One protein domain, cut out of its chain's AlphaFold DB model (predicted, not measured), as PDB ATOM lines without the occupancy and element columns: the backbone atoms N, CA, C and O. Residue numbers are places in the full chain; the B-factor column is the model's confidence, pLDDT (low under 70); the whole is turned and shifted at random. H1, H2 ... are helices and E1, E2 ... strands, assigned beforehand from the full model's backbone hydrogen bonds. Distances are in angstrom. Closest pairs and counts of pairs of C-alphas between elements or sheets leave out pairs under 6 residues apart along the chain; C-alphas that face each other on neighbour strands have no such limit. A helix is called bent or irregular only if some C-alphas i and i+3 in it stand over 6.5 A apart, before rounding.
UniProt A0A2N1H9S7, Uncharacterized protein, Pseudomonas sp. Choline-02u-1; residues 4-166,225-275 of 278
ATOM      1  N   LYS A   4     -23.531  47.116  10.773       68.12
ATOM      2  CA  LYS A   4     -22.899  45.810  10.999       68.12
ATOM      3  C   LYS A   4     -23.164  45.301  12.419       68.12
ATOM      4  O   LYS A   4     -23.484  44.128  12.577       68.12
ATOM      5  N   GLU A   5     -23.073  46.176  13.416       64.31
ATOM      6  CA  GLU A   5     -23.377  45.864  14.818       64.31
ATOM      7  C   GLU A   5     -24.866  45.569  15.016       64.31
ATOM      8  O   GLU A   5     -25.197  44.583  15.661       64.31
ATOM      9  N   GLU A   6     -25.761  46.330  14.380       62.12
ATOM     10  CA  GLU A   6     -27.207  46.047  14.367       62.12
ATOM     11  C   GLU A   6     -27.516  44.673  13.770       62.12
ATOM     12  O   GLU A   6     -28.270  43.886  14.340       62.12
ATOM     13  N   LYS A   7     -26.888  44.337  12.636       61.41
ATOM     14  CA  LYS A   7     -27.068  43.028  12.002       61.41
ATOM     15  C   LYS A   7     -26.564  41.885  12.891       61.41
ATOM     16  O   LYS A   7     -27.183  40.824  12.913       61.41
ATOM     17  N   MET A   8     -25.465  42.092  13.620       60.59
ATOM     18  CA  MET A   8     -24.931  41.110  14.570       60.59
ATOM     19  C   MET A   8     -25.816  40.965  15.813       60.59
ATOM     20  O   MET A   8     -26.111  39.838  16.200       60.59
ATOM     21  N   ALA A   9     -26.288  42.071  16.391       64.88
ATOM     22  CA  ALA A   9     -27.198  42.063  17.537       64.88
ATOM     23  C   ALA A   9     -28.511  41.345  17.196       64.88
ATOM     24  O   ALA A   9     -28.947  40.453  17.920       64.88
ATOM     25  N   LYS A  10     -29.081  41.631  16.022       64.56
ATOM     26  CA  LYS A  10     -30.270  40.942  15.515       64.56
ATOM     27  C   LYS A  10     -30.047  39.443  15.317       64.56
ATOM     28  O   LYS A  10     -30.919  38.649  15.657       64.56
ATOM     29  N   ALA A  11     -28.895  39.044  14.778       64.69
ATOM     30  CA  ALA A  11     -28.556  37.632  14.607       64.69
ATOM     31  C   ALA A  11     -28.362  36.902  15.950       64.69
ATOM     32  O   ALA A  11     -28.615  35.703  16.023       64.69
ATOM     33  N   ALA A  12     -27.949  37.621  16.997       67.81
ATOM     34  CA  ALA A  12     -27.759  37.088  18.345       67.81
ATOM     35  C   ALA A  12     -29.031  37.114  19.212       67.81
ATOM     36  O   ALA A  12     -29.089  36.399  20.210       67.81
ATOM     37  N   ALA A  13     -30.043  37.912  18.854       79.62
ATOM     38  CA  ALA A  13     -31.273  38.027  19.628       79.62
ATOM     39  C   ALA A  13     -32.050  36.702  19.654       79.62
ATOM     40  O   ALA A  13     -32.447  36.168  18.614       79.62
ATOM     41  N   VAL A  14     -32.287  36.210  20.868       85.19
ATOM     42  CA  VAL A  14     -33.065  35.006  21.170       85.19
ATOM     43  C   VAL A  14     -34.218  35.410  22.081       85.19
ATOM     44  O   VAL A  14     -34.019  36.135  23.052       85.19
ATOM     45  N   ALA A  15     -35.420  34.932  21.773       91.62
ATOM     46  CA  ALA A  15     -36.591  35.095  22.627       91.62
ATOM     47  C   ALA A  15     -36.965  33.743  23.231       91.62
ATOM     48  O   ALA A  15     -36.855  32.721  22.556       91.62
ATOM     49  N   HIS A  16     -37.442  33.726  24.470       95.62
ATOM     50  CA  HIS A  16     -37.928  32.507  25.111       95.62
ATOM     51  C   HIS A  16     -39.450  32.551  25.202       95.62
ATOM     52  O   HIS A  16     -40.012  33.546  25.660       95.62
ATOM     53  N   LEU A  17     -40.103  31.482  24.752       96.75
ATOM     54  CA  LEU A  17     -41.535  31.268  24.924       96.75
ATOM     55  C   LEU A  17     -41.712  30.103  25.892       96.75
ATOM     56  O   LEU A  17     -41.442  28.960  25.540       96.75
ATOM     57  N   VAL A  18     -42.117  30.417  27.114       95.62
ATOM     58  CA  VAL A  18     -42.310  29.460  28.198       95.62
ATOM     59  C   VAL A  18     -43.791  29.121  28.275       95.62
ATOM     60  O   VAL A  18     -44.602  29.996  28.553       95.62
ATOM     61  N   GLU A  19     -44.149  27.871  28.020       93.06
ATOM     62  CA  GLU A  19     -45.528  27.393  28.092       93.06
ATOM     63  C   GLU A  19     -45.762  26.667  29.405       93.06
ATOM     64  O   GLU A  19     -45.101  25.669  29.699       93.06
ATOM     65  N   MET A  20     -46.709  27.181  30.186       89.88
ATOM     66  CA  MET A  20     -47.127  26.564  31.429       89.88
ATOM     67  C   MET A  20     -48.288  25.607  31.178       89.88
ATOM     68  O   MET A  20     -49.460  26.001  31.170       89.88
ATOM     69  N   ASP A  21     -47.927  24.357  30.907       81.81
ATOM     70  CA  ASP A  21     -48.828  23.276  30.519       81.81
ATOM     71  C   ASP A  21     -48.171  21.925  30.858       81.81
ATOM     72  O   ASP A  21     -46.980  21.723  30.604       81.81
ATOM     73  N   ASP A  22     -48.932  20.994  31.436       77.56
ATOM     74  CA  ASP A  22     -48.435  19.663  31.815       77.56
ATOM     75  C   ASP A  22     -48.455  18.656  30.655       77.56
ATOM     76  O   ASP A  22     -47.780  17.629  30.711       77.56
ATOM     77  N   LEU A  23     -49.251  18.910  29.613       76.75
ATOM     78  CA  LEU A  23     -49.570  17.922  28.585       76.75
ATOM     79  C   LEU A  23     -48.823  18.173  27.282       76.75
ATOM     80  O   LEU A  23     -48.302  17.229  26.690       76.75
ATOM     81  N   ASN A  24     -48.796  19.421  26.815       77.50
ATOM     82  CA  ASN A  24     -48.332  19.734  25.469       77.50
ATOM     83  C   ASN A  24     -47.398  20.945  25.440       77.50
ATOM     84  O   ASN A  24     -47.568  21.898  26.190       77.50
ATOM     85  N   LEU A  25     -46.461  20.918  24.490       86.69
ATOM     86  CA  LEU A  25     -45.689  22.082  24.059       86.69
ATOM     87  C   LEU A  25     -46.211  22.525  22.683       86.69
ATOM     88  O   LEU A  25     -45.733  22.069  21.634       86.69
ATOM     89  N   ASP A  26     -47.218  23.398  22.685       87.25
ATOM     90  CA  ASP A  26     -47.910  23.927  21.504       87.25
ATOM     91  C   ASP A  26     -46.962  24.654  20.548       87.25
ATOM     92  O   ASP A  26     -47.256  24.771  19.357       87.25
ATOM     93  N   SER A  27     -45.847  25.182  21.049       92.69
ATOM     94  CA  SER A  27     -44.818  25.896  20.283       92.69
ATOM     95  C   SER A  27     -43.682  25.014  19.773       92.69
ATOM     96  O   SER A  27     -42.787  25.517  19.094       92.69
ATOM     97  N   SER A  28     -43.732  23.696  19.993       94.19
ATOM     98  CA  SER A  28     -42.725  22.735  19.501       94.19
ATOM     99  C   SER A  28     -42.511  22.768  17.980       94.19
ATOM    100  O   SER A  28     -41.476  22.330  17.482       94.19
ATOM    101  N   TRP A  29     -43.456  23.333  17.221       94.56
ATOM    102  CA  TRP A  29     -43.323  23.532  15.780       94.56
ATOM    103  C   TRP A  29     -42.304  24.615  15.391       94.56
ATOM    104  O   TRP A  29     -41.943  24.665  14.221       94.56
ATOM    105  N   LEU A  30     -41.824  25.464  16.309       95.88
ATOM    106  CA  LEU A  30     -40.845  26.543  16.069       95.88
ATOM    107  C   LEU A  30     -39.406  26.027  15.837       95.88
ATOM    108  O   LEU A  30     -38.431  26.559  16.360       95.88
ATOM    109  N   THR A  31     -39.253  24.974  15.037       95.62
ATOM    110  CA  THR A  31     -37.999  24.222  14.870       95.62
ATOM    111  C   THR A  31     -36.886  24.985  14.152       95.62
ATOM    112  O   THR A  31     -35.719  24.636  14.307       95.62
ATOM    113  N   ALA A  32     -37.223  26.022  13.383       94.19
ATOM    114  CA  ALA A  32     -36.264  26.874  12.681       94.19
ATOM    115  C   ALA A  32     -36.171  28.289  13.282       94.19
ATOM    116  O   ALA A  32     -35.432  29.121  12.765       94.19
ATOM    117  N   SER A  33     -36.921  28.567  14.352       95.06
ATOM    118  CA  SER A  33     -37.087  29.906  14.921       95.06
ATOM    119  C   SER A  33     -35.941  30.315  15.843       95.06
ATOM    120  O   SER A  33     -35.266  29.481  16.459       95.06
ATOM    121  N   ARG A  34     -35.760  31.633  15.982       93.69
ATOM    122  CA  ARG A  34     -34.970  32.237  17.068       93.69
ATOM    123  C   ARG A  34     -35.751  32.320  18.381       93.69
ATOM    124  O   ARG A  34     -35.171  32.649  19.413       93.69
ATOM    125  N   ILE A  35     -37.046  32.008  18.359       95.25
ATOM    126  CA  ILE A  35     -37.857  31.794  19.554       95.25
ATOM    127  C   ILE A  35     -37.583  30.378  20.059       95.25
ATOM    128  O   ILE A  35     -37.746  29.401  19.328       95.25
ATOM    129  N   ARG A  36     -37.158  30.267  21.315       95.06
ATOM    130  CA  ARG A  36     -36.867  29.003  21.988       95.06
ATOM    131  C   ARG A  36     -38.064  28.607  22.845       95.06
ATOM    132  O   ARG A  36     -38.309  29.266  23.858       95.06
ATOM    133  N   PRO A  37     -38.829  27.582  22.429       95.06
ATOM    134  CA  PRO A  37     -39.929  27.079  23.228       95.06
ATOM    135  C   PRO A  37     -39.384  26.304  24.431       95.06
ATOM    136  O   PRO A  37     -38.459  25.503  24.295       95.06
ATOM    137  N   LEU A  38     -39.962  26.545  25.601       93.75
ATOM    138  CA  LEU A  38     -39.668  25.849  26.848       93.75
ATOM    139  C   LEU A  38     -40.990  25.423  27.475       93.75
ATOM    140  O   LEU A  38     -41.908  26.230  27.576       93.75
ATOM    141  N   GLN A  39     -41.084  24.172  27.908       91.12
ATOM    142  CA  GLN A  39     -42.221  23.721  28.700       91.12
ATOM    143  C   GLN A  39     -41.896  23.915  30.179       91.12
ATOM    144  O   GLN A  39     -40.840  23.479  30.642       91.12
ATOM    145  N   LEU A  40     -42.803  24.556  30.908       89.88
ATOM    146  CA  LEU A  40     -42.756  24.664  32.357       89.88
ATOM    147  C   LEU A  40     -43.943  23.876  32.923       89.88
ATOM    148  O   LEU A  40     -45.079  24.331  32.793       89.88
ATOM    149  N   PRO A  41     -43.727  22.694  33.520       83.19
ATOM    150  CA  PRO A  41     -44.826  21.937  34.102       83.19
ATOM    151  C   PRO A  41     -45.478  22.750  35.226       83.19
ATOM    152  O   PRO A  41     -44.794  23.372  36.045       83.19
ATOM    153  N   VAL A  42     -46.809  22.729  35.260       79.69
ATOM    154  CA  VAL A  42     -47.608  23.339  36.331       79.69
ATOM    155  C   VAL A  42     -47.318  22.590  37.630       79.69
ATOM    156  O   VAL A  42     -47.097  23.210  38.670       79.69
ATOM    157  N   GLY A  43     -47.257  21.256  37.549       79.00
ATOM    158  CA  GLY A  43     -46.974  20.391  38.688       79.00
ATOM    159  C   GLY A  43     -47.955  20.610  39.846       79.00
ATOM    160  O   GLY A  43     -49.117  20.964  39.651       79.00
ATOM    161  N   SER A  44     -47.490  20.382  41.077       77.69
ATOM    162  CA  SER A  44     -48.276  20.657  42.288       77.69
ATOM    163  C   SER A  44     -48.163  22.103  42.779       77.69
ATOM    164  O   SER A  44     -49.029  22.543  43.529       77.69
ATOM    165  N   ASP A  45     -47.099  22.814  42.393       86.69
ATOM    166  CA  ASP A  45     -46.806  24.183  42.830       86.69
ATOM    167  C   ASP A  45     -46.349  25.048  41.639       86.69
ATOM    168  O   ASP A  45     -45.149  25.153  41.356       86.69
ATOM    169  N   PRO A  46     -47.295  25.682  40.927       87.25
ATOM    170  CA  PRO A  46     -46.965  26.584  39.830       87.25
ATOM    171  C   PRO A  46     -46.189  27.831  40.275       87.25
ATOM    172  O   PRO A  46     -45.460  28.413  39.470       87.25
ATOM    173  N   GLY A  47     -46.327  28.247  41.539       90.94
ATOM    174  CA  GLY A  47     -45.616  29.401  42.083       90.94
ATOM    175  C   GLY A  47     -44.115  29.143  42.131       90.94
ATOM    176  O   GLY A  47     -43.347  29.906  41.550       90.94
ATOM    177  N   ALA A  48     -43.702  28.003  42.694       91.69
ATOM    178  CA  ALA A  48     -42.293  27.600  42.746       91.69
ATOM    179  C   ALA A  48     -41.649  27.487  41.349       91.69
ATOM    180  O   ALA A  48     -40.516  27.928  41.138       91.69
ATOM    181  N   SER A  49     -42.381  26.943  40.370       91.88
ATOM    182  CA  SER A  49     -41.931  26.876  38.973       91.88
ATOM    183  C   SER A  49     -41.659  28.269  38.387       91.88
ATOM    184  O   SER A  49     -40.638  28.484  37.726       91.88
ATOM    185  N   ILE A  50     -42.544  29.237  38.646       93.56
ATOM    186  CA  ILE A  50     -42.392  30.614  38.154       93.56
ATOM    187  C   ILE A  50     -41.332  31.386  38.950       93.56
ATOM    188  O   ILE A  50     -40.577  32.157  38.359       93.56
ATOM    189  N   GLU A  51     -41.207  31.156  40.254       94.94
ATOM    190  CA  GLU A  51     -40.121  31.701  41.071       94.94
ATOM    191  C   GLU A  51     -38.760  31.281  40.497       94.94
ATOM    192  O   GLU A  51     -37.904  32.129  40.223       94.94
ATOM    193  N   HIS A  52     -38.580  29.984  40.223       93.69
ATOM    194  CA  HIS A  52     -37.364  29.482  39.592       93.69
ATOM    195  C   HIS A  52     -37.155  30.085  38.197       93.69
ATOM    196  O   HIS A  52     -36.036  30.465  37.857       93.69
ATOM    197  N   LEU A  53     -38.214  30.245  37.397       94.06
ATOM    198  CA  LEU A  53     -38.116  30.933  36.110       94.06
ATOM    199  C   LEU A  53     -37.594  32.373  36.273       94.06
ATOM    200  O   LEU A  53     -36.716  32.791  35.524       94.06
ATOM    201  N   ILE A  54     -38.092  33.118  37.258       94.19
ATOM    202  CA  ILE A  54     -37.766  34.534  37.485       94.19
ATOM    203  C   ILE A  54     -36.352  34.729  38.048       94.19
ATOM    204  O   ILE A  54     -35.684  35.693  37.648       94.19
ATOM    205  N   TYR A  55     -35.922  33.865  38.973       94.31
ATOM    206  CA  TYR A  55     -34.698  34.052  39.764       94.31
ATOM    207  C   TYR A  55     -33.591  33.026  39.494       94.31
ATOM    208  O   TYR A  55     -32.423  33.332  39.709       94.31
ATOM    209  N   GLY A  56     -33.935  31.818  39.046       91.56
ATOM    210  CA  GLY A  56     -33.007  30.686  38.934       91.56
ATOM    211  C   GLY A  56     -32.656  30.263  37.506       91.56
ATOM    212  O   GLY A  56     -31.604  29.663  37.302       91.56
ATOM    213  N   SER A  57     -33.494  30.581  36.517       90.69
ATOM    214  CA  SER A  57     -33.318  30.103  35.136       90.69
ATOM    215  C   SER A  57     -32.220  30.825  34.346       90.69
ATOM    216  O   SER A  57     -31.770  30.324  33.317       90.69
ATOM    217  N   GLY A  58     -31.819  32.022  34.787       89.94
ATOM    218  CA  GLY A  58     -30.950  32.920  34.018       89.94
ATOM    219  C   GLY A  58     -31.636  33.591  32.818       89.94
ATOM    220  O   GLY A  58     -30.958  34.229  32.016       89.94
ATOM    221  N   LEU A  59     -32.961  33.461  32.669       91.00
ATOM    222  CA  LEU A  59     -33.716  34.123  31.606       91.00
ATOM    223  C   LEU A  59     -34.103  35.555  32.004       91.00
ATOM    224  O   LEU A  59     -34.986  35.795  32.834       91.00
ATOM    225  N   ASP A  60     -33.480  36.531  31.349       86.75
ATOM    226  CA  ASP A  60     -33.811  37.943  31.562       86.75
ATOM    227  C   ASP A  60     -35.113  38.342  30.865       86.75
ATOM    228  O   ASP A  60     -35.932  39.057  31.452       86.75
ATOM    229  N   SER A  61     -35.324  37.836  29.644       92.44
ATOM    230  CA  SER A  61     -36.491  38.137  28.812       92.44
ATOM    231  C   SER A  61     -37.199  36.875  28.332       92.44
ATOM    232  O   SER A  61     -36.579  35.990  27.733       92.44
ATOM    233  N   PHE A  62     -38.506  36.808  28.566       96.25
ATOM    234  CA  PHE A  62     -39.346  35.681  28.176       96.25
ATOM    235  C   PHE A  62     -40.820  36.076  28.047       96.25
ATOM    236  O   PHE A  62     -41.282  37.063  28.622       96.25
ATOM    237  N   VAL A  63     -41.565  35.261  27.307       97.62
ATOM    238  CA  VAL A  63     -43.028  35.255  27.294       97.62
ATOM    239  C   VAL A  63     -43.491  34.048  28.089       97.62
ATOM    240  O   VAL A  63     -43.119  32.932  27.743       97.62
ATOM    241  N   LEU A  64     -44.283  34.259  29.134       96.38
ATOM    242  CA  LEU A  64     -44.960  33.195  29.861       96.38
ATOM    243  C   LEU A  64     -46.376  33.037  29.310       96.38
ATOM    244  O   LEU A  64     -47.210  33.929  29.447       96.38
ATOM    245  N   ASP A  65     -46.630  31.901  28.685       94.38
ATOM    246  CA  ASP A  65     -47.920  31.506  28.149       94.38
ATOM    247  C   ASP A  65     -48.608  30.546  29.131       94.38
ATOM    248  O   ASP A  65     -48.193  29.397  29.276       94.38
ATOM    249  N   ILE A  66     -49.650  31.013  29.822       89.94
ATOM    250  CA  ILE A  66     -50.322  30.240  30.874       89.94
ATOM    251  C   ILE A  66     -51.568  29.546  30.318       89.94
ATOM    252  O   ILE A  66     -52.485  30.207  29.831       89.94
ATOM    253  N   GLY A  67     -51.630  28.214  30.436       75.06
ATOM    254  CA  GLY A  67     -52.765  27.383  30.019       75.06
ATOM    255  C   GLY A  67     -54.140  27.886  30.488       75.06
ATOM    256  O   GLY A  67     -54.267  28.539  31.520       75.06
ATOM    257  N   GLY A  68     -55.189  27.584  29.713       73.75
ATOM    258  CA  GLY A  68     -56.550  28.067  29.977       73.75
ATOM    259  C   GLY A  68     -57.247  27.423  31.183       73.75
ATOM    260  O   GLY A  68     -56.788  26.421  31.726       73.75
ATOM    261  N   ASN A  69     -58.424  27.950  31.540       77.06
ATOM    262  CA  ASN A  69     -59.324  27.419  32.575       77.06
ATOM    263  C   ASN A  69     -58.719  27.444  33.997       77.06
ATOM    264  O   ASN A  69     -58.174  28.459  34.429       77.06
ATOM    265  N   GLU A  70     -58.850  26.342  34.743       77.94
ATOM    266  CA  GLU A  70     -58.422  26.209  36.140       77.94
ATOM    267  C   GLU A  70     -56.911  26.419  36.317       77.94
ATOM    268  O   GLU A  70     -56.487  26.989  37.323       77.94
ATOM    269  N   THR A  71     -56.104  26.040  35.319       81.19
ATOM    270  CA  THR A  71     -54.653  26.267  35.318       81.19
ATOM    271  C   THR A  71     -54.330  27.754  35.401       81.19
ATOM    272  O   THR A  71     -53.541  28.146  36.259       81.19
ATOM    273  N   ALA A  72     -54.980  28.601  34.595       86.75
ATOM    274  CA  ALA A  72     -54.774  30.050  34.637       86.75
ATOM    275  C   ALA A  72     -55.065  30.627  36.025       86.75
ATOM    276  O   ALA A  72     -54.227  31.332  36.585       86.75
ATOM    277  N   SER A  73     -56.219  30.295  36.608       89.31
ATOM    278  CA  SER A  73     -56.604  30.806  37.927       89.31
ATOM    279  C   SER A  73     -55.654  30.339  39.031       89.31
ATOM    280  O   SER A  73     -55.196  31.173  39.806       89.31
ATOM    281  N   LYS A  74     -55.296  29.045  39.065       89.31
ATOM    282  CA  LYS A  74     -54.324  28.503  40.035       89.31
ATOM    283  C   LYS A  74     -52.963  29.173  39.914       89.31
ATOM    284  O   LYS A  74     -52.355  29.513  40.922       89.31
ATOM    285  N   THR A  75     -52.512  29.391  38.683       91.12
ATOM    286  CA  THR A  75     -51.233  30.051  38.415       91.12
ATOM    287  C   THR A  75     -51.247  31.484  38.916       91.12
ATOM    288  O   THR A  75     -50.351  31.860  39.662       91.12
ATOM    289  N   ILE A  76     -52.275  32.267  38.555       94.06
ATOM    290  CA  ILE A  76     -52.414  33.666  38.984       94.06
ATOM    291  C   ILE A  76     -52.459  33.759  40.514       94.06
ATOM    292  O   ILE A  76     -51.791  34.621  41.076       94.06
ATOM    293  N   MET A  77     -53.210  32.875  41.181       93.62
ATOM    294  CA  MET A  77     -53.273  32.837  42.646       93.62
ATOM    295  C   MET A  77     -51.898  32.557  43.255       93.62
ATOM    296  O   MET A  77     -51.429  33.350  44.064       93.62
ATOM    297  N   ALA A  78     -51.213  31.503  42.806       93.62
ATOM    298  CA  ALA A  78     -49.906  31.125  43.344       93.62
ATOM    299  C   ALA A  78     -48.855  32.236  43.172       93.62
ATOM    300  O   ALA A  78     -48.166  32.600  44.124       93.62
ATOM    301  N   ILE A  79     -48.761  32.839  41.981       94.88
ATOM    302  CA  ILE A  79     -47.811  33.938  41.752       94.88
ATOM    303  C   ILE A  79     -48.236  35.237  42.436       94.88
ATOM    304  O   ILE A  79     -47.383  36.058  42.769       94.88
ATOM    305  N   GLY A  80     -49.537  35.445  42.639       95.94
ATOM    306  CA  GLY A  80     -50.083  36.576  43.378       95.94
ATOM    307  C   GLY A  80     -49.715  36.515  44.859       95.94
ATOM    308  O   GLY A  80     -49.187  37.488  45.397       95.94
ATOM    309  N   GLU A  81     -49.905  35.357  45.495       95.88
ATOM    310  CA  GLU A  81     -49.535  35.098  46.895       95.88
ATOM    311  C   GLU A  81     -48.030  35.269  47.143       95.88
ATOM    312  O   GLU A  81     -47.619  35.809  48.170       95.88
ATOM    313  N   GLN A  82     -47.205  34.888  46.167       95.31
ATOM    314  CA  GLN A  82     -45.747  35.044  46.202       95.31
ATOM    315  C   GLN A  82     -45.271  36.424  45.716       95.31
ATOM    316  O   GLN A  82     -44.073  36.687  45.618       95.31
ATOM    317  N   MET A  83     -46.205  37.329  45.413       95.31
ATOM    318  CA  MET A  83     -45.948  38.678  44.915       95.31
ATOM    319  C   MET A  83     -45.124  38.753  43.616       95.31
ATOM    320  O   MET A  83     -44.495  39.776  43.339       95.31
ATOM    321  N   LEU A  84     -45.136  37.701  42.800       96.19
ATOM    322  CA  LEU A  84     -44.328  37.586  41.586       96.19
ATOM    323  C   LEU A  84     -44.910  38.360  40.387       96.19
ATOM    324  O   LEU A  84     -44.183  38.635  39.434       96.19
ATOM    325  N   LEU A  85     -46.183  38.780  40.442       96.25
ATOM    326  CA  LEU A  85     -46.838  39.580  39.388       96.25
ATOM    327  C   LEU A  85     -46.041  40.841  39.010       96.25
ATOM    328  O   LEU A  85     -45.936  41.179  37.833       96.25
ATOM    329  N   ARG A  86     -45.386  41.476  39.991       93.94
ATOM    330  CA  ARG A  86     -44.554  42.682  39.809       93.94
ATOM    331  C   ARG A  86     -43.346  42.495  38.883       93.94
ATOM    332  O   ARG A  86     -42.715  43.474  38.496       93.94
ATOM    333  N   HIS A  87     -42.958  41.251  38.591       95.38
ATOM    334  CA  HIS A  87     -41.812  40.955  37.728       95.38
ATOM    335  C   HIS A  87     -42.165  40.961  36.242       95.38
ATOM    336  O   HIS A  87     -41.241  40.921  35.425       95.38
ATOM    337  N   PHE A  88     -43.457  41.006  35.907       96.44
ATOM    338  CA  PHE A  88     -43.943  41.088  34.539       96.44
ATOM    339  C   PHE A  88     -44.144  42.545  34.130       96.44
ATOM    340  O   PHE A  88     -44.810  43.323  34.809       96.44
ATOM    341  N   ASP A  89     -43.575  42.905  32.985       97.19
ATOM    342  CA  ASP A  89     -43.646  44.252  32.426       97.19
ATOM    343  C   ASP A  89     -45.025  44.546  31.819       97.19
ATOM    344  O   ASP A  89     -45.448  45.702  31.782       97.19
ATOM    345  N   LEU A  90     -45.718  43.501  31.351       97.88
ATOM    346  CA  LEU A  90     -47.093  43.556  30.864       97.88
ATOM    347  C   LEU A  90     -47.755  42.178  30.916       97.88
ATOM    348  O   LEU A  90     -47.174  41.175  30.495       97.88
ATOM    349  N   THR A  91     -49.006  42.162  31.365       97.50
ATOM    350  CA  THR A  91     -49.912  41.020  31.252       97.50
ATOM    351  C   THR A  91     -50.905  41.262  30.124       97.50
ATOM    352  O   THR A  91     -51.639  42.246  30.148       97.50
ATOM    353  N   LEU A  92     -50.954  40.366  29.142       97.25
ATOM    354  CA  LEU A  92     -51.932  40.399  28.064       97.25
ATOM    355  C   LEU A  92     -53.057  39.403  28.302       97.25
ATOM    356  O   LEU A  92     -52.817  38.219  28.548       97.25
ATOM    357  N   ILE A  93     -54.282  39.891  28.133       96.12
ATOM    358  CA  ILE A  93     -55.501  39.090  28.200       96.12
ATOM    359  C   ILE A  93     -56.168  39.141  26.822       96.12
ATOM    360  O   ILE A  93     -56.752  40.164  26.458       96.12
ATOM    361  N   PRO A  94     -56.047  38.078  26.007       94.94
ATOM    362  CA  PRO A  94     -56.686  38.032  24.704       94.94
ATOM    363  C   PRO A  94     -58.200  37.844  24.834       94.94
ATOM    364  O   PRO A  94     -58.667  36.977  25.574       94.94
ATOM    365  N   VAL A  95     -58.940  38.630  24.057       94.38
ATOM    366  CA  VAL A  95     -60.399  38.601  23.916       94.38
ATOM    367  C   VAL A  95     -60.700  38.543  22.427       94.38
ATOM    368  O   VAL A  95     -60.078  39.270  21.657       94.38
ATOM    369  N   ARG A  96     -61.595  37.657  21.989       90.69
ATOM    370  CA  ARG A  96     -61.907  37.505  20.560       90.69
ATOM    371  C   ARG A  96     -63.248  38.119  20.179       90.69
ATOM    372  O   ARG A  96     -63.385  38.607  19.064       90.69
ATOM    373  N   ASP A  97     -64.214  38.036  21.081       90.62
ATOM    374  CA  ASP A  97     -65.604  38.397  20.829       90.62
ATOM    375  C   ASP A  97     -66.251  38.977  22.096       90.62
ATOM    376  O   ASP A  97     -65.629  39.011  23.162       90.62
ATOM    377  N   GLU A  98     -67.493  39.428  21.981       92.56
ATOM    378  CA  GLU A  98     -68.289  39.933  23.105       92.56
ATOM    379  C   GLU A  98     -68.844  38.809  24.008       92.56
ATOM    380  O   GLU A  98     -68.614  37.606  23.804       92.56
ATOM    381  N   GLY A  99     -69.566  39.192  25.065       93.62
ATOM    382  CA  GLY A  99     -70.240  38.280  25.977       93.62
ATOM    383  C   GLY A  99     -69.263  37.476  26.829       93.62
ATOM    384  O   GLY A  99     -68.544  38.001  27.677       93.62
ATOM    385  N   GLN A 100     -69.222  36.155  26.629       91.69
ATOM    386  CA  GLN A 100     -68.496  35.270  27.544       91.69
ATOM    387  C   GLN A 100     -66.981  35.535  27.566       91.69
ATOM    388  O   GLN A 100     -66.326  35.303  28.583       91.69
ATOM    389  N   ASP A 101     -66.393  35.970  26.451       92.06
ATOM    390  CA  ASP A 101     -64.961  36.272  26.409       92.06
ATOM    391  C   ASP A 101     -64.642  37.530  27.238       92.06
ATOM    392  O   ASP A 101     -63.657  37.528  27.983       92.06
ATOM    393  N   VAL A 102     -65.524  38.537  27.209       95.75
ATOM    394  CA  VAL A 102     -65.468  39.742  28.055       95.75
ATOM    395  C   VAL A 102     -65.644  39.383  29.531       95.75
ATOM    396  O   VAL A 102     -64.809  39.761  30.354       95.75
ATOM    397  N   ASP A 103     -66.646  38.566  29.875       94.62
ATOM    398  CA  ASP A 103     -66.872  38.100  31.253       94.62
ATOM    399  C   ASP A 103     -65.639  37.402  31.846       94.62
ATOM    400  O   ASP A 103     -65.288  37.578  33.018       94.62
ATOM    401  N   ASN A 104     -64.974  36.573  31.041       93.06
ATOM    402  CA  ASN A 104     -63.783  35.843  31.463       93.06
ATOM    403  C   ASN A 104     -62.571  36.764  31.598       93.06
ATOM    404  O   ASN A 104     -61.807  36.636  32.562       93.06
ATOM    405  N   ALA A 105     -62.401  37.716  30.681       94.94
ATOM    406  CA  ALA A 105     -61.365  38.731  30.798       94.94
ATOM    407  C   ALA A 105     -61.567  39.583  32.056       94.94
ATOM    408  O   ALA A 105     -60.630  39.709  32.843       94.94
ATOM    409  N   PHE A 106     -62.790  40.047  32.330       96.38
ATOM    410  CA  PHE A 106     -63.118  40.794  33.545       96.38
ATOM    411  C   PHE A 106     -62.768  40.018  34.819       96.38
ATOM    412  O   PHE A 106     -62.087  40.545  35.700       96.38
ATOM    413  N   LYS A 107     -63.155  38.736  34.908       94.56
ATOM    414  CA  LYS A 107     -62.796  37.867  36.046       94.56
ATOM    415  C   LYS A 107     -61.283  37.720  36.206       94.56
ATOM    416  O   LYS A 107     -60.783  37.761  37.325       94.56
ATOM    417  N   THR A 108     -60.561  37.575  35.095       94.88
ATOM    418  CA  THR A 108     -59.096  37.441  35.086       94.88
ATOM    419  C   THR A 108     -58.421  38.727  35.567       94.88
ATOM    420  O   THR A 108     -57.561  38.676  36.443       94.88
ATOM    421  N   ILE A 109     -58.856  39.885  35.058       97.06
ATOM    422  CA  ILE A 109     -58.376  41.207  35.485       97.06
ATOM    423  C   ILE A 109     -58.633  41.394  36.976       97.06
ATOM    424  O   ILE A 109     -57.722  41.762  37.715       97.06
ATOM    425  N   LYS A 110     -59.857  41.108  37.433       96.38
ATOM    426  CA  LYS A 110     -60.228  41.238  38.841       96.38
ATOM    427  C   LYS A 110     -59.340  40.374  39.735       96.38
ATOM    428  O   LYS A 110     -58.799  40.899  40.700       96.38
ATOM    429  N   LEU A 111     -59.131  39.106  39.377       95.69
ATOM    430  CA  LEU A 111     -58.269  38.195  40.130       95.69
ATOM    431  C   LEU A 111     -56.830  38.725  40.236       95.69
ATOM    432  O   LEU A 111     -56.264  38.746  41.320       95.69
ATOM    433  N   ILE A 112     -56.245  39.210  39.138       96.69
ATOM    434  CA  ILE A 112     -54.897  39.807  39.165       96.69
ATOM    435  C   ILE A 112     -54.867  41.040  40.086       96.69
ATOM    436  O   ILE A 112     -53.957  41.193  40.901       96.69
ATOM    437  N   ARG A 113     -55.879  41.910  39.986       96.88
ATOM    438  CA  ARG A 113     -55.983  43.154  40.769       96.88
ATOM    439  C   ARG A 113     -56.290  42.926  42.253       96.88
ATOM    440  O   ARG A 113     -56.032  43.831  43.046       96.88
ATOM    441  N   GLU A 114     -56.827  41.765  42.634       97.00
ATOM    442  CA  GLU A 114     -56.985  41.359  44.038       97.00
ATOM    443  C   GLU A 114     -55.622  41.188  44.724       97.00
ATOM    444  O   GLU A 114     -55.477  41.588  45.878       97.00
ATOM    445  N   PHE A 115     -54.615  40.686  44.001       97.25
ATOM    446  CA  PHE A 115     -53.250  40.528  44.512       97.25
ATOM    447  C   PHE A 115     -52.388  41.776  44.318       97.25
ATOM    448  O   PHE A 115     -51.687  42.191  45.241       97.25
ATOM    449  N   ASP A 116     -52.434  42.396  43.136       96.25
ATOM    450  CA  ASP A 116     -51.648  43.595  42.851       96.25
ATOM    451  C   ASP A 116     -52.386  44.552  41.905       96.25
ATOM    452  O   ASP A 116     -52.460  44.369  40.683       96.25
ATOM    453  N   LYS A 117     -52.881  45.644  42.500       94.94
ATOM    454  CA  LYS A 117     -53.586  46.728  41.809       94.94
ATOM    455  C   LYS A 117     -52.721  47.493  40.815       94.94
ATOM    456  O   LYS A 117     -53.305  48.206  40.008       94.94
ATOM    457  N   GLN A 118     -51.396  47.365  40.838       93.44
ATOM    458  CA  GLN A 118     -50.475  48.075  39.944       93.44
ATOM    459  C   GLN A 118     -49.972  47.218  38.778       93.44
ATOM    460  O   GLN A 118     -49.336  47.759  37.877       93.44
ATOM    461  N   THR A 119     -50.296  45.920  38.739       95.81
ATOM    462  CA  THR A 119     -49.895  45.029  37.636       95.81
ATOM    463  C   THR A 119     -50.256  45.640  36.274       95.81
ATOM    464  O   THR A 119     -51.431  45.930  36.037       95.81
ATOM    465  N   PRO A 120     -49.311  45.860  35.349       96.81
ATOM    466  CA  PRO A 120     -49.654  46.377  34.029       96.81
ATOM    467  C   PRO A 120     -50.462  45.334  33.245       96.81
ATOM    468  O   PRO A 120     -50.024  44.191  33.095       96.81
ATOM    469  N   ILE A 121     -51.641  45.716  32.750       97.94
ATOM    470  CA  ILE A 121     -52.544  44.829  32.004       97.94
ATOM    471  C   ILE A 121     -52.967  45.511  30.702       97.94
ATOM    472  O   ILE A 121     -53.359  46.679  30.714       97.94
ATOM    473  N   ALA A 122     -52.933  44.754  29.606       98.00
ATOM    474  CA  ALA A 122     -53.546  45.113  28.336       98.00
ATOM    475  C   ALA A 122     -54.534  44.030  27.884       98.00
ATOM    476  O   ALA A 122     -54.237  42.832  27.927       98.00
ATOM    477  N   ILE A 123     -55.691  44.457  27.396       97.62
ATOM    478  CA  ILE A 123     -56.619  43.612  26.654       97.62
ATOM    479  C   ILE A 123     -56.150  43.573  25.201       97.62
ATOM    480  O   ILE A 123     -55.857  44.606  24.600       97.62
ATOM    481  N   LEU A 124     -56.071  42.374  24.631       96.56
ATOM    482  CA  LEU A 124     -55.772  42.184  23.215       96.56
ATOM    483  C   LEU A 124     -57.029  41.711  22.494       96.56
ATOM    484  O   LEU A 124     -57.355  40.524  22.546       96.56
ATOM    485  N   LEU A 125     -57.701  42.625  21.799       95.44
ATOM    486  CA  LEU A 125     -58.817  42.303  20.922       95.44
ATOM    487  C   LEU A 125     -58.272  41.584  19.678       95.44
ATOM    488  O   LEU A 125     -57.629  42.186  18.817       95.44
ATOM    489  N   ASN A 126     -58.454  40.270  19.631       91.56
ATOM    490  CA  ASN A 126     -57.708  39.350  18.786       91.56
ATOM    491  C   ASN A 126     -58.526  38.821  17.607       91.56
ATOM    492  O   ASN A 126     -59.739  38.683  17.686       91.56
ATOM    493  N   ASP A 127     -57.834  38.429  16.535       88.62
ATOM    494  CA  ASP A 127     -58.431  37.823  15.335       88.62
ATOM    495  C   ASP A 127     -59.413  38.740  14.566       88.62
ATOM    496  O   ASP A 127     -60.399  38.277  13.977       88.62
ATOM    497  N   ILE A 128     -59.102  40.041  14.520       90.44
ATOM    498  CA  ILE A 128     -59.969  41.092  13.958       90.44
ATOM    499  C   ILE A 128     -59.606  41.427  12.512       90.44
ATOM    500  O   ILE A 128     -58.453  41.356  12.100       90.44
ATOM    501  N   THR A 129     -60.578  41.824  11.699       87.38
ATOM    502  CA  THR A 129     -60.327  42.255  10.311       87.38
ATOM    503  C   THR A 129     -59.648  43.625  10.224       87.38
ATOM    504  O   THR A 129     -58.875  43.870   9.293       87.38
ATOM    505  N   SER A 130     -59.922  44.508  11.186       85.81
ATOM    506  CA  SER A 130     -59.323  45.836  11.280       85.81
ATOM    507  C   SER A 130     -57.817  45.772  11.537       85.81
ATOM    508  O   SER A 130     -57.310  44.875  12.210       85.81
ATOM    509  N   ARG A 131     -57.099  46.754  10.986       86.50
ATOM    510  CA  ARG A 131     -55.646  46.942  11.151       86.50
ATOM    511  C   ARG A 131     -55.293  48.181  11.966       86.50
ATOM    512  O   ARG A 131     -54.111  48.453  12.168       86.50
ATOM    513  N   THR A 132     -56.298  48.948  12.376       89.19
ATOM    514  CA  THR A 132     -56.090  50.176  13.135       89.19
ATOM    515  C   THR A 132     -55.720  49.863  14.583       89.19
ATOM    516  O   THR A 132     -56.150  48.850  15.127       89.19
ATOM    517  N   GLN A 133     -54.909  50.725  15.196       93.12
ATOM    518  CA  GLN A 133     -54.768  50.806  16.660       93.12
ATOM    519  C   GLN A 133     -55.529  52.013  17.219       93.12
ATOM    520  O   GLN A 133     -55.415  52.313  18.401       93.12
ATOM    521  N   ASP A 134     -56.252  52.742  16.365       92.12
ATOM    522  CA  ASP A 134     -57.067  53.872  16.782       92.12
ATOM    523  C   ASP A 134     -58.303  53.364  17.527       92.12
ATOM    524  O   ASP A 134     -59.260  52.875  16.928       92.12
ATOM    525  N   THR A 135     -58.272  53.478  18.851       88.94
ATOM    526  CA  THR A 135     -59.373  53.097  19.739       88.94
ATOM    527  C   THR A 135     -60.536  54.096  19.714       88.94
ATOM    528  O   THR A 135     -61.507  53.922  20.453       88.94
ATOM    529  N   THR A 136     -60.457  55.145  18.886       92.75
ATOM    530  CA  THR A 136     -61.553  56.088  18.614       92.75
ATOM    531  C   THR A 136     -62.308  55.773  17.319       92.75
ATOM    532  O   THR A 136     -63.322  56.410  17.041       92.75
ATOM    533  N   ASP A 137     -61.872  54.760  16.557       94.31
ATOM    534  CA  ASP A 137     -62.572  54.279  15.361       94.31
ATOM    535  C   ASP A 137     -63.994  53.811  15.718       94.31
ATOM    536  O   ASP A 137     -64.185  52.820  16.425       94.31
ATOM    537  N   LEU A 138     -64.997  54.545  15.227       94.50
ATOM    538  CA  LEU A 138     -66.400  54.318  15.576       94.50
ATOM    539  C   LEU A 138     -66.899  52.942  15.134       94.50
ATOM    540  O   LEU A 138     -67.593  52.286  15.900       94.50
ATOM    541  N   ALA A 139     -66.518  52.478  13.942       93.75
ATOM    542  CA  ALA A 139     -66.979  51.189  13.435       93.75
ATOM    543  C   ALA A 139     -66.391  50.029  14.249       93.75
ATOM    544  O   ALA A 139     -67.074  49.040  14.510       93.75
ATOM    545  N   LEU A 140     -65.129  50.151  14.670       93.88
ATOM    546  CA  LEU A 140     -64.499  49.170  15.546       93.88
ATOM    547  C   LEU A 140     -65.133  49.167  16.943       93.88
ATOM    548  O   LEU A 140     -65.379  48.092  17.484       93.88
ATOM    549  N   ARG A 141     -65.407  50.350  17.510       94.94
ATOM    550  CA  ARG A 141     -66.065  50.482  18.818       94.94
ATOM    551  C   ARG A 141     -67.483  49.932  18.802       94.94
ATOM    552  O   ARG A 141     -67.849  49.221  19.723       94.94
ATOM    553  N   GLU A 142     -68.262  50.224  17.764       94.56
ATOM    554  CA  GLU A 142     -69.624  49.701  17.614       94.56
ATOM    555  C   GLU A 142     -69.645  48.174  17.473       94.56
ATOM    556  O   GLU A 142     -70.559  47.529  17.973       94.56
ATOM    557  N   ALA A 143     -68.643  47.589  16.809       94.19
ATOM    558  CA  ALA A 143     -68.576  46.147  16.586       94.19
ATOM    559  C   ALA A 143     -68.127  45.332  17.813       94.19
ATOM    560  O   ALA A 143     -68.347  44.124  17.828       94.19
ATOM    561  N   PHE A 144     -67.462  45.959  18.788       96.06
ATOM    562  CA  PHE A 144     -66.882  45.289  19.961       96.06
ATOM    563  C   PHE A 144     -67.079  46.112  21.241       96.06
ATOM    564  O   PHE A 144     -66.171  46.193  22.074       96.06
ATOM    565  N   ALA A 145     -68.233  46.765  21.373       96.88
ATOM    566  CA  ALA A 145     -68.540  47.727  22.425       96.88
ATOM    567  C   ALA A 145     -68.230  47.182  23.824       96.88
ATOM    568  O   ALA A 145     -67.545  47.853  24.595       96.88
ATOM    569  N   GLU A 146     -68.606  45.934  24.117       98.00
ATOM    570  CA  GLU A 146     -68.365  45.332  25.435       98.00
ATOM    571  C   GLU A 146     -66.866  45.218  25.778       98.00
ATOM    572  O   GLU A 146     -66.470  45.316  26.941       98.00
ATOM    573  N   VAL A 147     -66.001  45.036  24.774       97.25
ATOM    574  CA  VAL A 147     -64.545  44.948  24.970       97.25
ATOM    575  C   VAL A 147     -63.949  46.322  25.275       97.25
ATOM    576  O   VAL A 147     -63.059  46.437  26.122       97.25
ATOM    577  N   PHE A 148     -64.436  47.365  24.599       97.38
ATOM    578  CA  PHE A 148     -64.036  48.747  24.870       97.38
ATOM    579  C   PHE A 148     -64.511  49.195  26.252       97.38
ATOM    580  O   PHE A 148     -63.705  49.706  27.029       97.38
ATOM    581  N   ASP A 149     -65.772  48.921  26.585       98.00
ATOM    582  CA  ASP A 149     -66.349  49.218  27.895       98.00
ATOM    583  C   ASP A 149     -65.563  48.517  29.008       98.00
ATOM    584  O   ASP A 149     -65.241  49.133  30.024       98.00
ATOM    585  N   LEU A 150     -65.164  47.255  28.802       98.19
ATOM    586  CA  LEU A 150     -64.308  46.532  29.740       98.19
ATOM    587  C   LEU A 150     -62.957  47.233  29.946       98.19
ATOM    588  O   LEU A 150     -62.512  47.381  31.089       98.19
ATOM    589  N   ALA A 151     -62.292  47.648  28.863       97.69
ATOM    590  CA  ALA A 151     -61.000  48.326  28.940       97.69
ATOM    591  C   ALA A 151     -61.104  49.653  29.708       97.69
ATOM    592  O   ALA A 151     -60.286  49.924  30.590       97.69
ATOM    593  N   GLU A 152     -62.147  50.439  29.433       97.75
ATOM    594  CA  GLU A 152     -62.425  51.710  30.108       97.75
ATOM    595  C   GLU A 152     -62.784  51.504  31.585       97.75
ATOM    596  O   GLU A 152     -62.191  52.137  32.462       97.75
ATOM    597  N   GLN A 153     -63.684  50.563  31.883       97.50
ATOM    598  CA  GLN A 153     -64.111  50.229  33.245       97.50
ATOM    599  C   GLN A 153     -62.939  49.771  34.120       97.50
ATOM    600  O   GLN A 153     -62.889  50.075  35.314       97.50
ATOM    601  N   THR A 154     -62.011  49.000  33.551       97.19
ATOM    602  CA  THR A 154     -60.876  48.425  34.287       97.19
ATOM    603  C   THR A 154     -59.607  49.273  34.220       97.19
ATOM    604  O   THR A 154     -58.627  48.946  34.895       97.19
ATOM    605  N   GLY A 155     -59.619  50.366  33.447       96.38
ATOM    606  CA  GLY A 155     -58.462  51.231  33.231       96.38
ATOM    607  C   GLY A 155     -57.280  50.496  32.596       96.38
ATOM    608  O   GLY A 155     -56.131  50.763  32.948       96.38
ATOM    609  N   THR A 156     -57.547  49.519  31.726       97.00
ATOM    610  CA  THR A 156     -56.511  48.735  31.041       97.00
ATOM    611  C   THR A 156     -56.279  49.236  29.628       97.00
ATOM    612  O   THR A 156     -57.203  49.693  28.960       97.00
ATOM    613  N   GLU A 157     -55.055  49.066  29.139       96.69
ATOM    614  CA  GLU A 157     -54.733  49.324  27.737       96.69
ATOM    615  C   GLU A 157     -55.518  48.392  26.806       96.69
ATOM    616  O   GLU A 157     -55.753  47.229  27.141       96.69
ATOM    617  N   LEU A 158     -55.874  48.878  25.616       96.75
ATOM    618  CA  LEU A 158     -56.509  48.078  24.569       96.75
ATOM    619  C   LEU A 158     -55.616  48.032  23.328       96.75
ATOM    620  O   LEU A 158     -55.184  49.056  22.801       96.75
ATOM    621  N   LEU A 159     -55.350  46.816  22.864       96.69
ATOM    622  CA  LEU A 159     -54.581  46.510  21.666       96.69
ATOM    623  C   LEU A 159     -55.476  45.782  20.670       96.69
ATOM    624  O   LEU A 159     -56.228  44.889  21.054       96.69
ATOM    625  N   VAL A 160     -55.344  46.098  19.384       95.00
ATOM    626  CA  VAL A 160     -56.085  45.408  18.317       95.00
ATOM    627  C   VAL A 160     -55.121  44.499  17.570       95.00
ATOM    628  O   VAL A 160     -54.120  44.963  17.031       95.00
ATOM    629  N   MET A 161     -55.393  43.202  17.508       92.50
ATOM    630  CA  MET A 161     -54.577  42.255  16.753       92.50
ATOM    631  C   MET A 161     -55.307  41.812  15.484       92.50
ATOM    632  O   MET A 161     -56.305  41.085  15.562       92.50
ATOM    633  N   PRO A 162     -54.793  42.190  14.299       89.19
ATOM    634  CA  PRO A 162     -55.388  41.770  13.044       89.19
ATOM    635  C   PRO A 162     -55.282  40.256  12.842       89.19
ATOM    636  O   PRO A 162     -54.277  39.621  13.179       89.19
ATOM    637  N   ARG A 163     -56.297  39.675  12.203       89.06
ATOM    638  CA  ARG A 163     -56.339  38.271  11.801       89.06
ATOM    639  C   ARG A 163     -55.164  37.942  10.890       89.06
ATOM    640  O   ARG A 163     -55.036  38.467   9.782       89.06
ATOM    641  N   ILE A 164     -54.359  36.968  11.309       87.44
ATOM    642  CA  ILE A 164     -53.342  36.351  10.457       87.44
ATOM    643  C   ILE A 164     -53.921  35.077   9.854       87.44
ATOM    644  O   ILE A 164     -53.985  34.015  10.480       87.44
ATOM    645  N   GLU A 165     -54.324  35.170   8.592       79.81
ATOM    646  CA  GLU A 165     -54.877  34.026   7.884       79.81
ATOM    647  C   GLU A 165     -53.859  32.893   7.703       79.81
ATOM    648  O   GLU A 165     -52.732  33.083   7.244       79.81
ATOM    649  N   ARG A 166     -54.318  31.658   7.947       70.25
ATOM    650  CA  ARG A 166     -53.646  30.421   7.510       70.25
ATOM    651  C   ARG A 166     -52.187  30.307   7.986       70.25
ATOM    652  O   ARG A 166     -51.348  29.731   7.282       70.25
ATOM    653  N   GLU A 225     -46.036  43.954   8.307       92.50
ATOM    654  CA  GLU A 225     -46.532  45.335   8.369       92.50
ATOM    655  C   GLU A 225     -47.651  45.474   9.408       92.50
ATOM    656  O   GLU A 225     -47.573  46.362  10.248       92.50
ATOM    657  N   MET A 226     -48.628  44.557   9.422       92.12
ATOM    658  CA  MET A 226     -49.707  44.544  10.421       92.12
ATOM    659  C   MET A 226     -49.183  44.352  11.850       92.12
ATOM    660  O   MET A 226     -49.520  45.132  12.737       92.12
ATOM    661  N   ILE A 227     -48.331  43.346  12.071       93.62
ATOM    662  CA  ILE A 227     -47.739  43.055  13.386       93.62
ATOM    663  C   ILE A 227     -46.905  44.243  13.889       93.62
ATOM    664  O   ILE A 227     -46.982  44.600  15.061       93.62
ATOM    665  N   ASN A 228     -46.148  44.899  13.007       93.81
ATOM    666  CA  ASN A 228     -45.313  46.037  13.376       93.81
ATOM    667  C   ASN A 228     -46.137  47.245  13.852       93.81
ATOM    668  O   ASN A 228     -45.636  48.034  14.648       93.81
ATOM    669  N   VAL A 229     -47.389  47.405  13.404       93.62
ATOM    670  CA  VAL A 229     -48.282  48.433  13.966       93.62
ATOM    671  C   VAL A 229     -48.576  48.126  15.439       93.62
ATOM    672  O   VAL A 229     -48.487  49.022  16.278       93.62
ATOM    673  N   VAL A 230     -48.834  46.859  15.777       95.44
ATOM    674  CA  VAL A 230     -49.029  46.426  17.170       95.44
ATOM    675  C   VAL A 230     -47.738  46.592  17.980       95.44
ATOM    676  O   VAL A 230     -47.785  47.078  19.105       95.44
ATOM    677  N   PHE A 231     -46.570  46.280  17.404       95.38
ATOM    678  CA  PHE A 231     -45.272  46.485  18.068       95.38
ATOM    679  C   PHE A 231     -45.024  47.947  18.423       95.38
ATOM    680  O   PHE A 231     -44.589  48.235  19.531       95.38
ATOM    681  N   LYS A 232     -45.359  48.880  17.524       94.00
ATOM    682  CA  LYS A 232     -45.260  50.316  17.815       94.00
ATOM    683  C   LYS A 232     -46.146  50.718  18.990       94.00
ATOM    684  O   LYS A 232     -45.735  51.537  19.805       94.00
ATOM    685  N   ARG A 233     -47.349  50.144  19.099       95.25
ATOM    686  CA  ARG A 233     -48.231  50.400  20.242       95.25
ATOM    687  C   ARG A 233     -47.679  49.783  21.532       95.25
ATOM    688  O   ARG A 233     -47.697  50.444  22.564       95.25
ATOM    689  N   LEU A 234     -47.113  48.578  21.471       95.94
ATOM    690  CA  LEU A 234     -46.411  47.966  22.604       95.94
ATOM    691  C   LEU A 234     -45.207  48.803  23.054       95.94
ATOM    692  O   LEU A 234     -45.044  49.012  24.250       95.94
ATOM    693  N   ASP A 235     -44.422  49.356  22.127       94.94
ATOM    694  CA  ASP A 235     -43.305  50.251  22.449       94.94
ATOM    695  C   ASP A 235     -43.767  51.524  23.177       94.94
ATOM    696  O   ASP A 235     -43.071  51.995  24.076       94.94
ATOM    697  N   GLN A 236     -44.940  52.069  22.831       94.62
ATOM    698  CA  GLN A 236     -45.531  53.218  23.533       94.62
ATOM    699  C   GLN A 236     -45.941  52.872  24.969       94.62
ATOM    700  O   GLN A 236     -45.767  53.695  25.861       94.62
ATOM    701  N   ILE A 237     -46.472  51.664  25.187       94.56
ATOM    702  CA  ILE A 237     -46.907  51.189  26.509       94.56
ATOM    703  C   ILE A 237     -45.697  50.840  27.387       94.56
ATOM    704  O   ILE A 237     -45.642  51.187  28.564       94.56
ATOM    705  N   LEU A 238     -44.722  50.127  26.824       94.19
ATOM    706  CA  LEU A 238     -43.614  49.536  27.573       94.19
ATOM    707  C   LEU A 238     -42.413  50.472  27.718       94.19
ATOM    708  O   LEU A 238     -41.644  50.310  28.670       94.19
ATOM    709  N   GLY A 239     -42.242  51.431  26.805       89.75
ATOM    710  CA  GLY A 239     -41.047  52.267  26.718       89.75
ATOM    711  C   GLY A 239     -39.811  51.485  26.259       89.75
ATOM    712  O   GLY A 239     -39.909  50.412  25.662       89.75
ATOM    713  N   GLN A 240     -38.615  52.036  26.495       81.94
ATOM    714  CA  GLN A 240     -37.343  51.320  26.318       81.94
ATOM    715  C   GLN A 240     -37.032  50.476  27.551       81.94
ATOM    716  O   GLN A 240     -37.043  51.000  28.663       81.94
ATOM    717  N   ARG A 241     -36.759  49.179  27.354       82.00
ATOM    718  CA  ARG A 241     -36.365  48.257  28.426       82.00
ATOM    719  C   ARG A 241     -35.232  47.346  27.977       82.00
ATOM    720  O   ARG A 241     -35.264  46.840  26.858       82.00
ATOM    721  N   ASP A 242     -34.295  47.102  28.888       78.81
ATOM    722  CA  ASP A 242     -33.173  46.176  28.684       78.81
ATOM    723  C   ASP A 242     -33.590  44.706  28.861       78.81
ATOM    724  O   ASP A 242     -32.932  43.796  28.361       78.81
ATOM    725  N   ARG A 243     -34.705  44.471  29.564       87.38
ATOM    726  CA  ARG A 243     -35.331  43.158  29.744       87.38
ATOM    727  C   ARG A 243     -36.842  43.250  29.577       87.38
ATOM    728  O   ARG A 243     -37.432  44.273  29.918       87.38
ATOM    729  N   LEU A 244     -37.453  42.178  29.077       93.62
ATOM    730  CA  LEU A 244     -38.898  42.084  28.878       93.62
ATOM    731  C   LEU A 244     -39.438  40.722  29.310       93.62
ATOM    732  O   LEU A 244     -39.168  39.698  28.683       93.62
ATOM    733  N   ARG A 245     -40.253  40.727  30.361       96.50
ATOM    734  CA  ARG A 245     -41.001  39.581  30.876       96.50
ATOM    735  C   ARG A 245     -42.476  39.853  30.666       96.50
ATOM    736  O   ARG A 245     -43.052  40.734  31.299       96.50
ATOM    737  N   MET A 246     -43.089  39.117  29.753       97.50
ATOM    738  CA  MET A 246     -44.486  39.319  29.383       97.50
ATOM    739  C   MET A 246     -45.292  38.080  29.733       97.50
ATOM    740  O   MET A 246     -44.827  36.965  29.519       97.50
ATOM    741  N   MET A 247     -46.495  38.269  30.259       96.62
ATOM    742  CA  MET A 247     -47.413  37.175  30.566       96.62
ATOM    743  C   MET A 247     -48.586  37.224  29.596       96.62
ATOM    744  O   MET A 247     -49.153  38.289  29.376       96.62
ATOM    745  N   VAL A 248     -48.966  36.088  29.022       96.00
ATOM    746  CA  VAL A 248     -50.195  35.943  28.238       96.00
ATOM    747  C   VAL A 248     -51.073  34.938  28.961       96.00
ATOM    748  O   VAL A 248     -50.693  33.780  29.135       96.00
ATOM    749  N   VAL A 249     -52.247  35.382  29.401       93.19
ATOM    750  CA  VAL A 249     -53.142  34.558  30.212       93.19
ATOM    751  C   VAL A 249     -54.585  34.711  29.761       93.19
ATOM    752  O   VAL A 249     -55.059  35.805  29.470       93.19
ATOM    753  N   SER A 250     -55.302  33.594  29.706       83.19
ATOM    754  CA  SER A 250     -56.747  33.587  29.515       83.19
ATOM    755  C   SER A 250     -57.365  32.482  30.352       83.19
ATOM    756  O   SER A 250     -56.845  31.375  30.396       83.19
ATOM    757  N   THR A 251     -58.504  32.756  30.977       69.12
ATOM    758  CA  THR A 251     -59.272  31.757  31.731       69.12
ATOM    759  C   THR A 251     -60.200  30.919  30.847       69.12
ATOM    760  O   THR A 251     -60.896  30.053  31.367       69.12
ATOM    761  N   LYS A 252     -60.179  31.098  29.514       75.44
ATOM    762  CA  LYS A 252     -60.969  30.304  28.557       75.44
ATOM    763  C   LYS A 252     -60.137  29.839  27.358       75.44
ATOM    764  O   LYS A 252     -59.333  30.576  26.790       75.44
ATOM    765  N   GLY A 253     -60.365  28.598  26.930       68.75
ATOM    766  CA  GLY A 253     -59.794  28.064  25.691       68.75
ATOM    767  C   GLY A 253     -60.382  28.720  24.432       68.75
ATOM    768  O   GLY A 253     -61.563  29.039  24.376       68.75
ATOM    769  N   GLY A 254     -59.569  28.881  23.383       70.38
ATOM    770  CA  GLY A 254     -60.052  29.295  22.055       70.38
ATOM    771  C   GLY A 254     -60.031  30.798  21.749       70.38
ATOM    772  O   GLY A 254     -60.253  31.166  20.599       70.38
ATOM    773  N   VAL A 255     -59.659  31.658  22.702       69.50
ATOM    774  CA  VAL A 255     -59.523  33.122  22.491       69.50
ATOM    775  C   VAL A 255     -58.218  33.536  21.782       69.50
ATOM    776  O   VAL A 255     -57.869  34.710  21.675       69.50
ATOM    777  N   GLY A 256     -57.443  32.555  21.308       81.62
ATOM    778  CA  GLY A 256     -56.195  32.788  20.584       81.62
ATOM    779  C   GLY A 256     -54.964  33.025  21.463       81.62
ATOM    780  O   GLY A 256     -53.994  33.571  20.961       81.62
ATOM    781  N   LYS A 257     -54.953  32.573  22.726       88.31
ATOM    782  CA  LYS A 257     -53.791  32.653  23.637       88.31
ATOM    783  C   LYS A 257     -52.472  32.200  23.000       88.31
ATOM    784  O   LYS A 257     -51.585  33.023  22.806       88.31
ATOM    785  N   SER A 258     -52.362  30.925  22.612       88.38
ATOM    786  CA  SER A 258     -51.113  30.401  22.040       88.38
ATOM    787  C   SER A 258     -50.756  31.118  20.734       88.38
ATOM    788  O   SER A 258     -49.587  31.311  20.424       88.38
ATOM    789  N   PHE A 259     -51.753  31.587  19.973       90.31
ATOM    790  CA  PHE A 259     -51.509  32.434  18.807       90.31
ATOM    791  C   PHE A 259     -50.898  33.787  19.202       90.31
ATOM    792  O   PHE A 259     -49.907  34.185  18.599       90.31
ATOM    793  N   THR A 260     -51.430  34.458  20.222       93.25
ATOM    794  CA  THR A 260     -50.896  35.712  20.764       93.25
ATOM    795  C   THR A 260     -49.451  35.540  21.219       93.25
ATOM    796  O   THR A 260     -48.577  36.297  20.796       93.25
ATOM    797  N   SER A 261     -49.159  34.508  22.008       94.88
ATOM    798  CA  SER A 261     -47.799  34.242  22.480       94.88
ATOM    799  C   SER A 261     -46.849  33.940  21.317       94.88
ATOM    800  O   SER A 261     -45.775  34.531  21.224       94.88
ATOM    801  N   GLN A 262     -47.261  33.069  20.387       94.81
ATOM    802  CA  GLN A 262     -46.399  32.551  19.319       94.81
ATOM    803  C   GLN A 262     -46.232  33.508  18.129       94.81
ATOM    804  O   GLN A 262     -45.159  33.548  17.539       94.81
ATOM    805  N   GLN A 263     -47.275  34.231  17.711       94.50
ATOM    806  CA  GLN A 263     -47.262  35.065  16.496       94.50
ATOM    807  C   GLN A 263     -47.138  36.563  16.772       94.50
ATOM    808  O   GLN A 263     -46.837  37.303  15.837       94.50
ATOM    809  N   LEU A 264     -47.351  37.014  18.014       95.56
ATOM    810  CA  LEU A 264     -47.264  38.428  18.372       95.56
ATOM    811  C   LEU A 264     -46.180  38.688  19.422       95.56
ATOM    812  O   LEU A 264     -45.209  39.378  19.126       95.56
ATOM    813  N   ILE A 265     -46.307  38.134  20.628       96.94
ATOM    814  CA  ILE A 265     -45.485  38.572  21.766       96.94
ATOM    815  C   ILE A 265     -44.057  38.014  21.716       96.94
ATOM    816  O   ILE A 265     -43.105  38.763  21.926       96.94
ATOM    817  N   ALA A 266     -43.858  36.742  21.360       96.12
ATOM    818  CA  ALA A 266     -42.504  36.212  21.185       96.12
ATOM    819  C   ALA A 266     -41.759  36.875  20.000       96.12
ATOM    820  O   ALA A 266     -40.594  37.251  20.163       96.12
ATOM    821  N   PRO A 267     -42.410  37.133  18.844       95.44
ATOM    822  CA  PRO A 267     -41.859  38.009  17.810       95.44
ATOM    823  C   PRO A 267     -41.558  39.437  18.283       95.44
ATOM    824  O   PRO A 267     -40.536  39.993  17.883       95.44
ATOM    825  N   TYR A 268     -42.395  40.026  19.148       95.56
ATOM    826  CA  TYR A 268     -42.133  41.349  19.724       95.56
ATOM    827  C   TYR A 268     -40.859  41.348  20.574       95.56
ATOM    828  O   TYR A 268     -40.039  42.253  20.436       95.56
ATOM    829  N   LEU A 269     -40.635  40.307  21.383       94.25
ATOM    830  CA  LEU A 269     -39.382  40.141  22.123       94.25
ATOM    831  C   LEU A 269     -38.174  40.096  21.178       94.25
ATOM    832  O   LEU A 269     -37.203  40.806  21.412       94.25
ATOM    833  N   LEU A 270     -38.237  39.326  20.083       91.31
ATOM    834  CA  LEU A 270     -37.156  39.305  19.084       91.31
ATOM    835  C   LEU A 270     -36.907  40.681  18.459       91.31
ATOM    836  O   LEU A 270     -35.755  41.054  18.237       91.31
ATOM    837  N   TYR A 271     -37.976  41.413  18.143       90.44
ATOM    838  CA  TYR A 271     -37.896  42.763  17.591       90.44
ATOM    839  C   TYR A 271     -37.266  43.745  18.587       90.44
ATOM    840  O   TYR A 271     -36.356  44.485  18.220       90.44
ATOM    841  N   SER A 272     -37.705  43.716  19.845       88.50
ATOM    842  CA  SER A 272     -37.235  44.630  20.886       88.50
ATOM    843  C   SER A 272     -35.777  44.355  21.274       88.50
ATOM    844  O   SER A 272     -34.973  45.283  21.352       88.50
ATOM    845  N   LEU A 273     -35.401  43.078  21.425       81.50
ATOM    846  CA  LEU A 273     -34.040  42.655  21.788       81.50
ATOM    847  C   LEU A 273     -33.043  42.753  20.620       81.50
ATOM    848  O   LEU A 273     -31.842  42.879  20.837       81.50
ATOM    849  N   GLY A 274     -33.519  42.689  19.373       72.19
ATOM    850  CA  GLY A 274     -32.687  42.713  18.163       72.19
ATOM    851  C   GLY A 274     -32.206  44.094  17.712       72.19
ATOM    852  O   GLY A 274     -31.567  44.179  16.664       72.19
ATOM    853  N   GLY A 275     -32.503  45.150  18.476       61.03
ATOM    854  CA  GLY A 275     -32.276  46.544  18.093       61.03
ATOM    855  C   GLY A 275     -33.444  47.085  17.266       61.03
ATOM    856  O   GLY A 275     -33.761  46.563  16.196       61.03
TER     857      GLY A 275
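What this domain is: This is residues 4 to 166 and 225 to 275 of the 278 residues of an uncharacterized protein of Pseudomonas sp. Choline-02u-1 (UniProt A0A2N1H9S7). A strongly twisted sheet of seven parallel strands curls round helix H9, with helices over both faces in three layers: H2, H5 and H7 on one face, H8 and H9 on the other. H1 and H6 lie far from the middle, off the sheet. The 214 printed residues include nine named helices and seven named strands, in the order H1 E1 E2 H2 E3 H3 H4 E4 H5 E5 H6 H7 E6 H8 E7 H9; the sheet runs E2 E1 E3 E7 E4 E5 E6. The class is mixed, helices and strands; the whole is compact, with a radius of gyration of the C-alphas of 16.5 A and spans of 46 by 44 by 32 A.

How they stand to each other: H1, residues 4 to 12, is not on the sheet. E1, residues 15 to 20, is the neighbour of E2, residues 35 to 40, with N 38 and O 17 2.8 A apart, and of E3, residues 62 to 66, with N 18 and O 63 2.8 A apart. H2, residues 46 to 55, lies over E1 and E3 at a height over the sheet of 9.6 A. E2, H2, E3 form a split strand-helix-strand unit, E1 between its strands, with a right-handed crossover. H3, residues 70 to 81, and H4, residues 84 to 87, only graze the sheet. E3, H3 H4, E4 form another right-handed split unit; between E3 and E4, residues 90 to 95, stands E7, residues 245 to 249, with N 64 and O 246 2.8 A apart and N 92 and O 247 2.8 A apart. H5, residues 100 to 115, lies over E4. It touches H3 with residues 108 to 115 alone, at a shallow tilt of 21 degrees; the closest C-alphas, of Gly 80 and Phe 115, are 5.2 A apart. E5, residues 121 to 128, follows, with N 93 and O 122 2.9 A apart. H6, residues 138 to 143, is not on the sheet; H7, residues 145 to 154, lies over E5. E6, residues 157 to 162, pairs with E5, N 125 and O 159 being 2.8 A apart. E4, H5, E5 and E5, H6 H7, E6 are strand-helix-strand units of neighbour strands, both right-handed. H8, residues 225 to 238, lies over E6, on the opposite face from H5. H9, residues 257 to 273, is only just irregular: C-alphas 263 and 266 are 6.8 A apart. Every O i to N i+4 pair is within hydrogen-bond range in H1, H2, H3, H6 and H7, against 11 of 12 in H5, 9 of 10 in H8 and 10 of 13 in H9; H4 is too short for one.

Where its parts are: H1 begins at C-alpha 4, (-22.899, 45.810, 10.999), and H9 ends at C-alpha 273, (-34.040, 42.655, 21.788). H5 measures 23.4 A, H9 22.2 A, H8 and E5 19.9 A each.

The domain as a whole: The C-alphas farthest apart, of Lys 4 and Gly 99, are 50.2 A apart. Residues 167 to 224 are not printed; C-alphas 166 and 225 are 16.5 A apart across the cut. The link from E1 to E2 is long. Mean pLDDT of the printed part is 90.2; residues 4 to 12, 251, 253, 255 and 275 are under 70.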